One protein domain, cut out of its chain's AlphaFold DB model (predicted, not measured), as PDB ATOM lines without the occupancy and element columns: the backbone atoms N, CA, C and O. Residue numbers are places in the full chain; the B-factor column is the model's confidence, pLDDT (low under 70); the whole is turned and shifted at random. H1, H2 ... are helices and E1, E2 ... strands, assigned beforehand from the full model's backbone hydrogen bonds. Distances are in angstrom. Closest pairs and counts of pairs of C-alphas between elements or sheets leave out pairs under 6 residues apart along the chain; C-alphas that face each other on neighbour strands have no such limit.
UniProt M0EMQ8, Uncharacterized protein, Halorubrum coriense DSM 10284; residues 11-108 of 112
ATOM      1  N   SER A  11      14.495 -32.643   6.820       96.75
ATOM      2  CA  SER A  11      13.892 -33.701   5.993       96.75
ATOM      3  C   SER A  11      12.750 -33.208   5.102       96.75
ATOM      4  O   SER A  11      12.432 -33.858   4.110       96.75
ATOM      5  N   ALA A  12      12.146 -32.062   5.424       96.94
ATOM      6  CA  ALA A  12      11.103 -31.446   4.612       96.94
ATOM      7  C   ALA A  12      11.654 -30.691   3.389       96.94
ATOM      8  O   ALA A  12      10.865 -30.114   2.638       96.94
ATOM      9  N   TRP A  13      12.979 -30.664   3.202       97.50
ATOM     10  CA  TRP A  13      13.649 -29.889   2.166       97.50
ATOM     11  C   TRP A  13      14.594 -30.741   1.322       97.50
ATOM     12  O   TRP A  13      15.387 -31.525   1.842       97.50
ATOM     13  N   SER A  14      14.561 -30.533   0.007       97.19
ATOM     14  CA  SER A  14      15.481 -31.180  -0.932       97.19
ATOM     15  C   SER A  14      16.597 -30.226  -1.374       97.19
ATOM     16  O   SER A  14      16.326 -29.067  -1.693       97.19
ATOM     17  N   PRO A  15      17.868 -30.659  -1.410       97.00
ATOM     18  CA  PRO A  15      18.951 -29.824  -1.908       97.00
ATOM     19  C   PRO A  15      18.917 -29.749  -3.440       97.00
ATOM     20  O   PRO A  15      18.863 -30.773  -4.118       97.00
ATOM     21  N   THR A  16      19.037 -28.546  -4.001       97.31
ATOM     22  CA  THR A  16      19.236 -28.403  -5.452       97.31
ATOM     23  C   THR A  16      20.664 -28.797  -5.867       97.31
ATOM     24  O   THR A  16      21.597 -28.730  -5.051       97.31
ATOM     25  N   PRO A  17      20.909 -29.110  -7.157       95.94
ATOM     26  CA  PRO A  17      22.269 -29.296  -7.671       95.94
ATOM     27  C   PRO A  17      23.175 -28.084  -7.410       95.94
ATOM     28  O   PRO A  17      24.356 -28.240  -7.091       95.94
ATOM     29  N   HIS A  18      22.611 -26.871  -7.473       93.50
ATOM     30  CA  HIS A  18      23.346 -25.637  -7.211       93.50
ATOM     31  C   HIS A  18      23.862 -25.563  -5.769       93.50
ATOM     32  O   HIS A  18      25.020 -25.195  -5.552       93.50
ATOM     33  N   LEU A  19      23.047 -25.953  -4.782       94.50
ATOM     34  CA  LEU A  19      23.495 -26.072  -3.396       94.50
ATOM     35  C   LEU A  19      24.614 -27.112  -3.260       94.50
ATOM     36  O   LEU A  19      25.626 -26.835  -2.614       94.50
ATOM     37  N   GLY A  20      24.476 -28.270  -3.914       92.69
ATOM     38  CA  GLY A  20      25.514 -29.306  -3.941       92.69
ATOM     39  C   GLY A  20      26.864 -28.778  -4.446       92.69
ATOM     40  O   GLY A  20      27.915 -29.060  -3.866       92.69
ATOM     41  N   ASP A  21      26.853 -27.926  -5.471       91.69
ATOM     42  CA  ASP A  21      28.056 -27.243  -5.960       91.69
ATOM     43  C   ASP A  21      28.620 -26.215  -4.975       91.69
ATOM     44  O   ASP A  21      29.826 -25.952  -4.988       91.69
ATOM     45  N   ARG A  22      27.782 -25.602  -4.128       89.50
ATOM     46  CA  ARG A  22      28.260 -24.706  -3.064       89.50
ATOM     47  C   ARG A  22      28.957 -25.489  -1.954       89.50
ATOM     48  O   ARG A  22      30.044 -25.077  -1.560       89.50
ATOM     49  N   VAL A  23      28.377 -26.606  -1.515       91.38
ATOM     50  CA  VAL A  23      28.935 -27.478  -0.463       91.38
ATOM     51  C   VAL A  23      30.280 -28.070  -0.886       91.38
ATOM     52  O   VAL A  23      31.233 -28.078  -0.114       91.38
ATOM     53  N   ARG A  24      30.410 -28.491  -2.150       89.69
ATOM     54  CA  ARG A  24      31.659 -29.068  -2.678       89.69
ATOM     55  C   ARG A  24      32.807 -28.066  -2.835       89.69
ATOM     56  O   ARG A  24      33.931 -28.485  -3.093       89.69
ATOM     57  N   LYS A  25      32.565 -26.754  -2.714       85.94
ATOM     58  CA  LYS A  25      33.605 -25.722  -2.864       85.94
ATOM     59  C   LYS A  25      34.283 -25.457  -1.513       85.94
ATOM     60  O   LYS A  25      33.683 -24.772  -0.684       85.94
ATOM     61  N   PRO A  26      35.555 -25.862  -1.314       73.12
ATOM     62  CA  PRO A  26      36.206 -25.831   0.001       73.12
ATOM     63  C   PRO A  26      36.217 -24.446   0.655       73.12
ATOM     64  O   PRO A  26      36.017 -24.318   1.854       73.12
ATOM     65  N   GLY A  27      36.378 -23.384  -0.143       75.62
ATOM     66  CA  GLY A  27      36.440 -22.012   0.369       75.62
ATOM     67  C   GLY A  27      35.103 -21.424   0.831       75.62
ATOM     68  O   GLY A  27      35.097 -20.320   1.365       75.62
ATOM     69  N   ARG A  28      33.970 -22.106   0.612       77.31
ATOM     70  CA  ARG A  28      32.651 -21.624   1.063       77.31
ATOM     71  C   ARG A  28      32.314 -22.042   2.479       77.31
ATOM     72  O   ARG A  28      31.448 -21.409   3.068       77.31
ATOM     73  N   HIS A  29      32.970 -23.089   2.978       87.06
ATOM     74  CA  HIS A  29      32.738 -23.650   4.306       87.06
ATOM     75  C   HIS A  29      31.253 -23.918   4.632       87.06
ATOM     76  O   HIS A  29      30.863 -23.953   5.788       87.06
ATOM     77  N   LEU A  30      30.423 -24.146   3.609       91.88
ATOM     78  CA  LEU A  30      29.029 -24.533   3.780       91.88
ATOM     79  C   LEU A  30      28.968 -26.053   3.940       91.88
ATOM     80  O   LEU A  30      29.277 -26.783   2.999       91.88
ATOM     81  N   ASN A  31      28.575 -26.520   5.120       92.12
ATOM     82  CA  ASN A  31      28.480 -27.938   5.456       92.12
ATOM     83  C   ASN A  31      27.057 -28.298   5.930       92.12
ATOM     84  O   ASN A  31      26.168 -27.447   5.990       92.12
ATOM     85  N   GLY A  32      26.831 -29.579   6.237       92.94
ATOM     86  CA  GLY A  32      25.519 -30.066   6.673       92.94
ATOM     87  C   GLY A  32      25.037 -29.464   7.996       92.94
ATOM     88  O   GLY A  32      23.838 -29.287   8.170       92.94
ATOM     89  N   GLU A  33      25.954 -29.109   8.894       94.50
ATOM     90  CA  GLU A  33      25.641 -28.467  10.174       94.50
ATOM     91  C   GLU A  33      25.135 -27.038   9.978       94.50
ATOM     92  O   GLU A  33      24.047 -26.708  10.440       94.50
ATOM     93  N   ALA A  34      25.851 -26.226   9.195       95.81
ATOM     94  CA  ALA A  34      25.412 -24.887   8.827       95.81
ATOM     95  C   ALA A  34      24.052 -24.914   8.117       95.81
ATOM     96  O   ALA A  34      23.173 -24.107   8.418       95.81
ATOM     97  N   ILE A  35      23.852 -25.871   7.199       97.00
ATOM     98  CA  ILE A  35      22.570 -26.024   6.503       97.00
ATOM     99  C   ILE A  35      21.451 -26.365   7.495       97.00
ATOM    100  O   ILE A  35      20.396 -25.732   7.466       97.00
ATOM    101  N   ARG A  36      21.687 -27.338   8.382       97.56
ATOM    102  CA  ARG A  36      20.726 -27.762   9.403       97.56
ATOM    103  C   ARG A  36      20.339 -26.604  10.320       97.56
ATOM    104  O   ARG A  36      19.155 -26.295  10.412       97.56
ATOM    105  N   ALA A  37      21.322 -25.924  10.908       97.69
ATOM    106  CA  ALA A  37      21.102 -24.810  11.827       97.69
ATOM    107  C   ALA A  37      20.299 -23.676  11.166       97.69
ATOM    108  O   ALA A  37      19.352 -23.143  11.742       97.69
ATOM    109  N   CYS A  38      20.601 -23.349   9.905       98.00
ATOM    110  CA  CYS A  38      19.821 -22.373   9.152       98.00
ATOM    111  C   CYS A  38      18.357 -22.799   8.945       98.00
ATOM    112  O   CYS A  38      17.474 -21.943   8.989       98.00
ATOM    113  N   ILE A  39      18.064 -24.080   8.701       97.75
ATOM    114  CA  ILE A  39      16.682 -24.555   8.513       97.75
ATOM    115  C   ILE A  39      15.923 -24.569   9.845       97.75
ATOM    116  O   ILE A  39      14.811 -24.030   9.914       97.75
ATOM    117  N   GLU A  40      16.531 -25.159  10.875       97.94
ATOM    118  CA  GLU A  40      15.929 -25.428  12.185       97.94
ATOM    119  C   GLU A  40      15.771 -24.155  13.017       97.94
ATOM    120  O   GLU A  40      14.706 -23.906  13.569       97.94
ATOM    121  N   GLU A  41      16.778 -23.289  13.041       97.19
ATOM    122  CA  GLU A  41      16.845 -22.183  14.004       97.19
ATOM    123  C   GLU A  41      16.913 -20.812  13.337       97.19
ATOM    124  O   GLU A  41      16.645 -19.792  13.970       97.19
ATOM    125  N   GLY A  42      17.229 -20.772  12.040       97.19
ATOM    126  CA  GLY A  42      17.517 -19.521  11.357       97.19
ATOM    127  C   GLY A  42      16.371 -18.510  11.376       97.19
ATOM    128  O   GLY A  42      15.178 -18.853  11.314       97.19
ATOM    129  N   VAL A  43      16.740 -17.234  11.431       97.38
ATOM    130  CA  VAL A  43      15.809 -16.119  11.276       97.38
ATOM    131  C   VAL A  43      15.398 -16.049   9.810       97.38
ATOM    132  O   VAL A  43      16.247 -16.060   8.919       97.38
ATOM    133  N   ARG A  44      14.086 -16.021   9.552       96.81
ATOM    134  CA  ARG A  44      13.533 -16.108   8.198       96.81
ATOM    135  C   ARG A  44      12.994 -14.779   7.705       96.81
ATOM    136  O   ARG A  44      12.228 -14.114   8.403       96.81
ATOM    137  N   HIS A  45      13.303 -14.465   6.455       94.88
ATOM    138  CA  HIS A  45      12.867 -13.254   5.775       94.88
ATOM    139  C   HIS A  45      12.353 -13.600   4.378       94.88
ATOM    140  O   HIS A  45      13.001 -14.340   3.638       94.88
ATOM    141  N   GLN A  46      11.183 -13.075   4.005       95.00
ATOM    142  CA  GLN A  46      10.711 -13.202   2.627       95.00
ATOM    143  C   GLN A  46      11.596 -12.379   1.694       95.00
ATOM    144  O   GLN A  46      11.943 -11.235   1.989       95.00
ATOM    145  N   LEU A  47      11.926 -12.970   0.555       91.31
ATOM    146  CA  LEU A  47      12.539 -12.287  -0.569       91.31
ATOM    147  C   LEU A  47      11.427 -11.868  -1.541       91.31
ATOM    148  O   LEU A  47      10.418 -12.559  -1.685       91.31
ATOM    149  N   GLY A  48      11.599 -10.732  -2.223       85.31
ATOM    150  CA  GLY A  48      10.562 -10.136  -3.086       85.31
ATOM    151  C   GLY A  48      10.142 -10.977  -4.302       85.31
ATOM    152  O   GLY A  48       9.232 -10.595  -5.027       85.31
ATOM    153  N   ASN A  49      10.789 -12.118  -4.532       88.94
ATOM    154  CA  ASN A  49      10.570 -13.045  -5.639       88.94
ATOM    155  C   ASN A  49       9.941 -14.384  -5.194       88.94
ATOM    156  O   ASN A  49      10.014 -15.360  -5.930       88.94
ATOM    157  N   GLY A  50       9.352 -14.450  -3.993       91.81
ATOM    158  CA  GLY A  50       8.673 -15.649  -3.478       91.81
ATOM    159  C   GLY A  50       9.583 -16.648  -2.755       91.81
ATOM    160  O   GLY A  50       9.085 -17.574  -2.116       91.81
ATOM    161  N   TYR A  51      10.898 -16.431  -2.787       96.25
ATOM    162  CA  TYR A  51      11.868 -17.204  -2.014       96.25
ATOM    163  C   TYR A  51      11.929 -16.724  -0.560       96.25
ATOM    164  O   TYR A  51      11.459 -15.640  -0.211       96.25
ATOM    165  N   VAL A  52      12.548 -17.523   0.306       97.56
ATOM    166  CA  VAL A  52      12.783 -17.167   1.709       97.56
ATOM    167  C   VAL A  52      14.262 -17.295   2.032       97.56
ATOM    168  O   VAL A  52      14.856 -18.347   1.822       97.56
ATOM    169  N   ALA A  53      14.858 -16.232   2.567       97.00
ATOM    170  CA  ALA A  53      16.166 -16.315   3.196       97.00
ATOM    171  C   ALA A  53      16.010 -16.849   4.621       97.00
ATOM    172  O   ALA A  53      15.092 -16.440   5.335       97.00
ATOM    173  N   THR A  54      16.905 -17.740   5.036       97.94
ATOM    174  CA  THR A  54      17.032 -18.157   6.435       97.94
ATOM    175  C   THR A  54      18.481 -18.032   6.879       97.94
ATOM    176  O   THR A  54      19.395 -18.435   6.155       97.94
ATOM    177  N   GLU A  55      18.698 -17.408   8.030       97.75
ATOM    178  CA  GLU A  55      20.008 -16.918   8.451       97.75
ATOM    179  C   GLU A  55      20.335 -17.384   9.863       97.75
ATOM    180  O   GLU A  55      19.502 -17.244  10.757       97.75
ATOM    181  N   GLN A  56      21.523 -17.957  10.064       98.12
ATOM    182  CA  GLN A  56      21.950 -18.434  11.380       98.12
ATOM    183  C   GLN A  56      23.463 -18.321  11.566       98.12
ATOM    184  O   GLN A  56      24.241 -18.486  10.621       98.12
ATOM    185  N   TRP A  57      23.867 -18.021  12.798       98.06
ATOM    186  CA  TRP A  57      25.252 -18.072  13.248       98.06
ATOM    187  C   TRP A  57      25.619 -19.490  13.673       98.06
ATOM    188  O   TRP A  57      24.911 -20.101  14.466       98.06
ATOM    189  N   VAL A  58      26.743 -19.989  13.167       97.75
ATOM    190  CA  VAL A  58      27.323 -21.280  13.553       97.75
ATOM    191  C   VAL A  58      28.816 -21.076  13.738       97.75
ATOM    192  O   VAL A  58      29.485 -20.616  12.811       97.75
ATOM    193  N   ASP A  59      29.322 -21.348  14.941       96.56
ATOM    194  CA  ASP A  59      30.738 -21.209  15.305       96.56
ATOM    195  C   ASP A  59      31.357 -19.873  14.867       96.56
ATOM    196  O   ASP A  59      32.438 -19.817  14.283       96.56
ATOM    197  N   GLY A  60      30.635 -18.770  15.075       97.25
ATOM    198  CA  GLY A  60      31.092 -17.430  14.698       97.25
ATOM    199  C   GLY A  60      31.061 -17.125  13.195       97.25
ATOM    200  O   GLY A  60      31.541 -16.071  12.782       97.25
ATOM    201  N   ILE A  61      30.476 -17.978  12.352       97.94
ATOM    202  CA  ILE A  61      30.212 -17.681  10.938       97.94
ATOM    203  C   ILE A  61      28.710 -17.503  10.719       97.94
ATOM    204  O   ILE A  61      27.907 -18.364  11.068       97.94
ATOM    205  N   HIS A  62      28.324 -16.386  10.104       97.88
ATOM    206  CA  HIS A  62      26.930 -16.115   9.772       97.88
ATOM    207  C   HIS A  62      26.618 -16.668   8.385       97.88
ATOM    208  O   HIS A  62      27.164 -16.175   7.391       97.88
ATOM    209  N   TYR A  63      25.741 -17.663   8.305       97.50
ATOM    210  CA  TYR A  63      25.301 -18.267   7.052       97.50
ATOM    211  C   TYR A  63      23.923 -17.758   6.647       97.50
ATOM    212  O   TYR A  63      23.071 -17.492   7.490       97.50
ATOM    213  N   ARG A  64      23.711 -17.661   5.334       97.00
ATOM    214  CA  ARG A  64      22.402 -17.475   4.710       97.00
ATOM    215  C   ARG A  64      22.130 -18.651   3.787       97.00
ATOM    216  O   ARG A  64      22.973 -18.981   2.949       97.00
ATOM    217  N   LEU A  65      20.940 -19.231   3.897       97.19
ATOM    218  CA  LEU A  65      20.356 -20.099   2.879       97.19
ATOM    219  C   LEU A  65      19.212 -19.386   2.170       97.19
ATOM    220  O   LEU A  65      18.553 -18.525   2.750       97.19
ATOM    221  N   VAL A  66      18.951 -19.802   0.936       97.00
ATOM    222  CA  VAL A  66      17.747 -19.427   0.192       97.00
ATOM    223  C   VAL A  66      16.912 -20.676  -0.022       97.00
ATOM    224  O   VAL A  66      17.400 -21.673  -0.559       97.00
ATOM    225  N   LEU A  67      15.659 -20.604   0.405       97.75
ATOM    226  CA  LEU A  67      14.658 -21.650   0.295       97.75
ATOM    227  C   LEU A  67      13.650 -21.273  -0.785       97.75
ATOM    228  O   LEU A  67      13.263 -20.106  -0.880       97.75
ATOM    229  N   ASP A  68      13.201 -22.267  -1.541       97.25
ATOM    230  CA  ASP A  68      12.010 -22.198  -2.379       97.25
ATOM    231  C   ASP A  68      10.839 -22.864  -1.635       97.25
ATOM    232  O   ASP A  68      10.780 -24.095  -1.521       97.25
ATOM    233  N   PRO A  69       9.902 -22.075  -1.082       96.19
ATOM    234  CA  PRO A  69       8.744 -22.611  -0.382       96.19
ATOM    235  C   PRO A  69       7.805 -23.441  -1.256       96.19
ATOM    236  O   PRO A  69       7.102 -24.292  -0.708       96.19
ATOM    237  N   GLN A  70       7.744 -23.166  -2.564       94.94
ATOM    238  CA  GLN A  70       6.807 -23.810  -3.482       94.94
ATOM    239  C   GLN A  70       7.276 -25.220  -3.830       94.94
ATOM    240  O   GLN A  70       6.489 -26.161  -3.741       94.94
ATOM    241  N   SER A  71       8.558 -25.370  -4.171       96.44
ATOM    242  CA  SER A  71       9.152 -26.666  -4.527       96.44
ATOM    243  C   SER A  71       9.703 -27.452  -3.332       96.44
ATOM    244  O   SER A  71      10.067 -28.613  -3.499       96.44
ATOM    245  N   ARG A  72       9.735 -26.864  -2.123       96.81
ATOM    246  CA  ARG A  72      10.388 -27.439  -0.928       96.81
ATOM    247  C   ARG A  72      11.878 -27.699  -1.151       96.81
ATOM    248  O   ARG A  72      12.426 -28.716  -0.724       96.81
ATOM    249  N   GLU A  73      12.558 -26.744  -1.777       97.75
ATOM    250  CA  GLU A  73      13.977 -26.870  -2.103       97.75
ATOM    251  C   GLU A  73      14.865 -25.886  -1.340       97.75
ATOM    252  O   GLU A  73      14.499 -24.741  -1.073       97.75
ATOM    253  N   VAL A  74      16.088 -26.321  -1.037       97.94
ATOM    254  CA  VAL A  74      17.184 -25.439  -0.634       97.94
ATOM    255  C   VAL A  74      17.966 -25.059  -1.892       97.94
ATOM    256  O   VAL A  74      18.725 -25.853  -2.462       97.94
ATOM    257  N   VAL A  75      17.765 -23.825  -2.340       96.88
ATOM    258  CA  VAL A  75      18.264 -23.312  -3.621       96.88
ATOM    259  C   VAL A  75      19.758 -23.025  -3.550       96.88
ATOM    260  O   VAL A  75      20.518 -23.384  -4.445       96.88
ATOM    261  N   THR A  76      20.207 -22.352  -2.493       95.81
ATOM    262  CA  THR A  76      21.616 -21.983  -2.337       95.81
ATOM    263  C   THR A  76      21.962 -21.692  -0.884       95.81
ATOM    264  O   THR A  76      21.082 -21.584  -0.032       95.81
ATOM    265  N   GLY A  77      23.258 -21.548  -0.616       95.25
ATOM    266  CA  GLY A  77      23.780 -21.190   0.693       95.25
ATOM    267  C   GLY A  77      25.179 -20.593   0.612       95.25
ATOM    268  O   GLY A  77      25.966 -20.936  -0.282       95.25
ATOM    269  N   TYR A  78      25.486 -19.671   1.519       95.06
ATOM    270  CA  TYR A  78      26.795 -19.028   1.599       95.06
ATOM    271  C   TYR A  78      27.013 -18.312   2.942       95.06
ATOM    272  O   TYR A  78      26.048 -17.890   3.582       95.06
ATOM    273  N   PRO A  79      28.276 -18.140   3.371       95.81
ATOM    274  CA  PRO A  79      28.597 -17.260   4.484       95.81
ATOM    275  C   PRO A  79      28.402 -15.796   4.075       95.81
ATOM    276  O   PRO A  79      28.720 -15.405   2.949       95.81
ATOM    277  N   GLN A  80      27.934 -14.974   5.008       95.44
ATOM    278  CA  GLN A  80      27.696 -13.539   4.825       95.44
ATOM    279  C   GLN A  80      28.342 -12.657   5.906       95.44
ATOM    280  O   GLN A  80      28.514 -11.454   5.690       95.44
ATOM    281  N   GLY A  81      28.762 -13.241   7.032       96.06
ATOM    282  CA  GLY A  81      29.393 -12.530   8.147       96.06
ATOM    283  C   GLY A  81      30.357 -13.411   8.940       96.06
ATOM    284  O   GLY A  81      30.324 -14.634   8.825       96.06
ATOM    285  N   ILE A  82      31.240 -12.769   9.708       97.44
ATOM    286  CA  ILE A  82      32.223 -13.426  10.578       97.44
ATOM    287  C   ILE A  82      32.301 -12.648  11.888       97.44
ATOM    288  O   ILE A  82      32.611 -11.456  11.873       97.44
ATOM    289  N   ASP A  83      32.096 -13.350  12.990       97.94
ATOM    290  CA  ASP A  83      32.524 -12.986  14.328       97.94
ATOM    291  C   ASP A  83      33.840 -13.724  14.572       97.94
ATOM    292  O   ASP A  83      33.892 -14.940  14.768       97.94
ATOM    293  N   ARG A  84      34.937 -12.973  14.470       97.62
ATOM    294  CA  ARG A  84      36.278 -13.548  14.526       97.62
ATOM    295  C   ARG A  84      36.586 -14.120  15.905       97.62
ATOM    296  O   ARG A  84      37.278 -15.128  15.967       97.62
ATOM    297  N   GLU A  85      36.141 -13.471  16.973       97.88
ATOM    298  CA  GLU A  85      36.450 -13.911  18.333       97.88
ATOM    299  C   GLU A  85      35.780 -15.254  18.606       97.88
ATOM    300  O   GLU A  85      36.465 -16.236  18.897       97.88
ATOM    301  N   THR A  86      34.470 -15.323  18.360       98.19
ATOM    302  CA  THR A  86      33.696 -16.557  18.503       98.19
ATOM    303  C   THR A  86      34.224 -17.661  17.588       98.19
ATOM    304  O   THR A  86      34.373 -18.798  18.029       98.19
ATOM    305  N   ALA A  87      34.571 -17.362  16.332       97.25
ATOM    306  CA  ALA A  87      35.056 -18.393  15.416       97.25
ATOM    307  C   ALA A  87      36.405 -18.987  15.846       97.25
ATOM    308  O   ALA A  87      36.573 -20.207  15.841       97.25
ATOM    309  N   LEU A  88      37.359 -18.151  16.265       97.31
ATOM    310  CA  LEU A  88      38.645 -18.637  16.772       97.31
ATOM    311  C   LEU A  88      38.468 -19.459  18.058       97.31
ATOM    312  O   LEU A  88      39.118 -20.491  18.208       97.31
ATOM    313  N   ALA A  89      37.564 -19.040  18.952       97.94
ATOM    314  CA  ALA A  89      37.237 -19.787  20.167       97.94
ATOM    315  C   ALA A  89      36.625 -21.171  19.870       97.94
ATOM    316  O   ALA A  89      36.848 -22.110  20.628       97.94
ATOM    317  N   ASN A  90      35.925 -21.318  18.740       96.81
ATOM    318  CA  ASN A  90      35.329 -22.575  18.273       96.81
ATOM    319  C   ASN A  90      36.233 -23.355  17.293       96.81
ATOM    320  O   ASN A  90      35.767 -24.193  16.526       96.81
ATOM    321  N   GLY A  91      37.544 -23.095  17.301       96.12
ATOM    322  CA  GLY A  91      38.524 -23.923  16.590       96.12
ATOM    323  C   GLY A  91      38.734 -23.577  15.114       96.12
ATOM    324  O   GLY A  91      39.471 -24.285  14.422       96.12
ATOM    325  N   TRP A  92      38.160 -22.478  14.618       95.94
ATOM    326  CA  TRP A  92      38.500 -21.985  13.286       95.94
ATOM    327  C   TRP A  92      39.929 -21.451  13.248       95.94
ATOM    328  O   TRP A  92      40.404 -20.771  14.154       95.94
ATOM    329  N   THR A  93      40.611 -21.697  12.135       96.56
ATOM    330  CA  THR A  93      41.940 -21.142  11.871       96.56
ATOM    331  C   THR A  93      41.852 -19.832  11.095       96.56
ATOM    332  O   THR A  93      40.953 -19.619  10.280       96.56
ATOM    333  N   GLU A  94      42.867 -18.977  11.230       96.00
ATOM    334  CA  GLU A  94      42.991 -17.760  10.412       96.00
ATOM    335  C   GLU A  94      42.985 -18.040   8.901       96.00
ATOM    336  O   GLU A  94      42.479 -17.240   8.111       96.00
ATOM    337  N   GLY A  95      43.534 -19.186   8.483       95.25
ATOM    338  CA  GLY A  95      43.485 -19.645   7.094       95.25
ATOM    339  C   GLY A  95      42.052 -19.859   6.609       95.25
ATOM    340  O   GLY A  95      41.677 -19.335   5.561       95.25
ATOM    341  N   GLN A  96      41.231 -20.553   7.397       94.62
ATOM    342  CA  GLN A  96      39.817 -20.768   7.080       94.62
ATOM    343  C   GLN A  96      39.033 -19.452   7.117       94.62
ATOM    344  O   GLN A  96      38.292 -19.162   6.181       94.62
ATOM    345  N   LEU A  97      39.255 -18.590   8.116       95.81
ATOM    346  CA  LEU A  97      38.590 -17.282   8.177       95.81
ATOM    347  C   LEU A  97      38.920 -16.406   6.963       95.81
ATOM    348  O   LEU A  97      38.055 -15.696   6.453       95.81
ATOM    349  N   ARG A  98      40.153 -16.466   6.449       95.06
ATOM    350  CA  ARG A  98      40.526 -15.801   5.192       95.06
ATOM    351  C   ARG A  98      39.709 -16.328   4.011       95.06
ATOM    352  O   ARG A  98      39.180 -15.518   3.252       95.06
ATOM    353  N   ASN A  99      39.548 -17.646   3.895       93.94
ATOM    354  CA  ASN A  99      38.738 -18.266   2.843       93.94
ATOM    355  C   ASN A  99      37.269 -17.833   2.936       93.94
ATOM    356  O   ASN A  99      36.682 -17.429   1.930       93.94
ATOM    357  N   VAL A 100      36.696 -17.818   4.145       94.38
ATOM    358  CA  VAL A 100      35.326 -17.336   4.377       94.38
ATOM    359  C   VAL A 100      35.189 -15.864   3.971       94.38
ATOM    360  O   VAL A 100      34.253 -15.509   3.254       94.38
ATOM    361  N   ARG A 101      36.150 -14.996   4.332       94.88
ATOM    362  CA  ARG A 101      36.159 -13.583   3.897       94.88
ATOM    363  C   ARG A 101      36.165 -13.458   2.376       94.88
ATOM    364  O   ARG A 101      35.478 -12.596   1.829       94.88
ATOM    365  N   GLU A 102      36.932 -14.293   1.681       93.69
ATOM    366  CA  GLU A 102      36.927 -14.316   0.220       93.69
ATOM    367  C   GLU A 102      35.588 -14.775  -0.354       93.69
ATOM    368  O   GLU A 102      35.105 -14.160  -1.307       93.69
ATOM    369  N   ALA A 103      34.966 -15.805   0.220       92.06
ATOM    370  CA  ALA A 103      33.641 -16.253  -0.193       92.06
ATOM    371  C   ALA A 103      32.597 -15.139  -0.030       92.06
ATOM    372  O   ALA A 103      31.904 -14.826  -0.999       92.06
ATOM    373  N   ILE A 104      32.569 -14.459   1.123       93.56
ATOM    374  CA  ILE A 104      31.682 -13.312   1.382       93.56
ATOM    375  C   ILE A 104      31.901 -12.207   0.341       93.56
ATOM    376  O   ILE A 104      30.947 -11.673  -0.226       93.56
ATOM    377  N   ARG A 105      33.162 -11.858   0.046       92.25
ATOM    378  CA  ARG A 105      33.490 -10.841  -0.971       92.25
ATOM    379  C   ARG A 105      33.000 -11.236  -2.365       92.25
ATOM    380  O   ARG A 105      32.576 -10.361  -3.114       92.25
ATOM    381  N   ARG A 106      33.081 -12.521  -2.726       88.75
ATOM    382  CA  ARG A 106      32.613 -13.032  -4.025       88.75
ATOM    383  C   ARG A 106      31.091 -12.984  -4.136       88.75
ATOM    384  O   ARG A 106      30.607 -12.598  -5.194       88.75
ATOM    385  N   GLU A 107      30.354 -13.302  -3.071       87.25
ATOM    386  CA  GLU A 107      28.886 -13.228  -3.099       87.25
ATOM    387  C   GLU A 107      28.386 -11.781  -3.123       87.25
ATOM    388  O   GLU A 107      27.570 -11.444  -3.972       87.25
ATOM    389  N   LYS A 108      28.982 -10.869  -2.340       84.00
ATOM    390  CA  LYS A 108      28.625  -9.434  -2.382       84.00
ATOM    391  C   LYS A 108      28.815  -8.773  -3.752       84.00
ATOM    392  O   LYS A 108      28.255  -7.711  -3.992       84.00
TER     393      LYS A 108
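AT A GLANCE: This is residues 11 to 108 of the 112 residues of an uncharacterized protein of Halorubrum coriense DSM 10284 (UniProt M0EMQ8). A strongly twisted antiparallel sheet of four strands is the backbone of this elongated domain, with H2 packed slantwise over E2 and E3 and H1 beside the edge strand E4. Beyond the end of E4 the short helix H3 only grazes the sheet, and the longer H4 then folds back across E4. The printed part has 98 residues with four named helices and four named strands, in the order H1 H2 E1 E2 E3 E4 H3 H4; the sheet order is E1 E2 E3 E4, and the class is mixed, helices and strands. It is compact, with a radius of gyration of the C-alphas of 13.1 A, and spans 39 by 25 by 23 A.

HOW THE PARTS SIT: Residues 14 to 15 pair in parallel with residues 73 to 74 of E4, residues 73 to 82. H1, residues 17 to 23, is at the sheet's level at a height of 2.1 A; its closest C-alphas to E4 are those of Leu 19 and Thr 76, 4.6 A apart. H2, residues 32 to 40, is on the sheet at a height of 7.9 A, over E2, residues 52 to 58, and E3, residues 61 to 68. It runs slantwise to the strands, only just, at 60.0 degrees to E2 on the local plane; the closest C-alphas are those of Cys 38 and Gln 56, 5.0 A. H1 and H2 are only just apart, at 8.3 A. E1, residues 43 to 46, opens a meander of E1 E2 E3 E4, each strand the antiparallel neighbour of the one before. In the hairpin E1 and E2, N 43 and O 55 are within hydrogen-bond range at 2.8 A; in E2 and E3, also a hairpin, N 65 and O 54 at 2.8 A; in the hairpin E3 and E4, N 64 and O 78 at 2.9 A. H3, residues 84 to 89, is only just on the sheet, with 5 pairs of C-alphas within 10 A, and only grazes it with residues 84 to 87. H4, residues 94 to 108, is over E4 at a height of 7.9 A and runs across the strands, only just, at 61 degrees to E4 on the local plane; the closest C-alphas are those of Gln 80 and Ile 104, 5.3 A. H3 and H4 are close but not clearly touching, at a steep tilt of 39 degrees, opposite ways; their closest C-alphas are those of Arg 84 and Leu 97, 7.7 A. In H1, H2, H3 and H4 every O i to N i+4 pair is within hydrogen-bond range.

IN THESE COORDINATES: H1 begins at C-alpha 17, (22.269, -29.296, -7.671), and is 10.0 A long; H2 is 12.0 A. E1 is 10.5 A, E2 19.2 A, E3 23.0 A and E4 26.0 A, ending at C-alpha 82, (32.223, -13.426, 10.578). H3 is 8.5 A, and H4, 21.0 A, ends at C-alpha 108, (28.625, -9.434, -2.382).

THE WHOLE: The two C-alphas farthest apart are those of Gln 70 and Glu 94, 39.2 A. The printed part has no cut. The link H1 to H2 is short, the other links are tight, and no link is long. The mean pLDDT of the printed part is 94.6, and no printed residue is under 70.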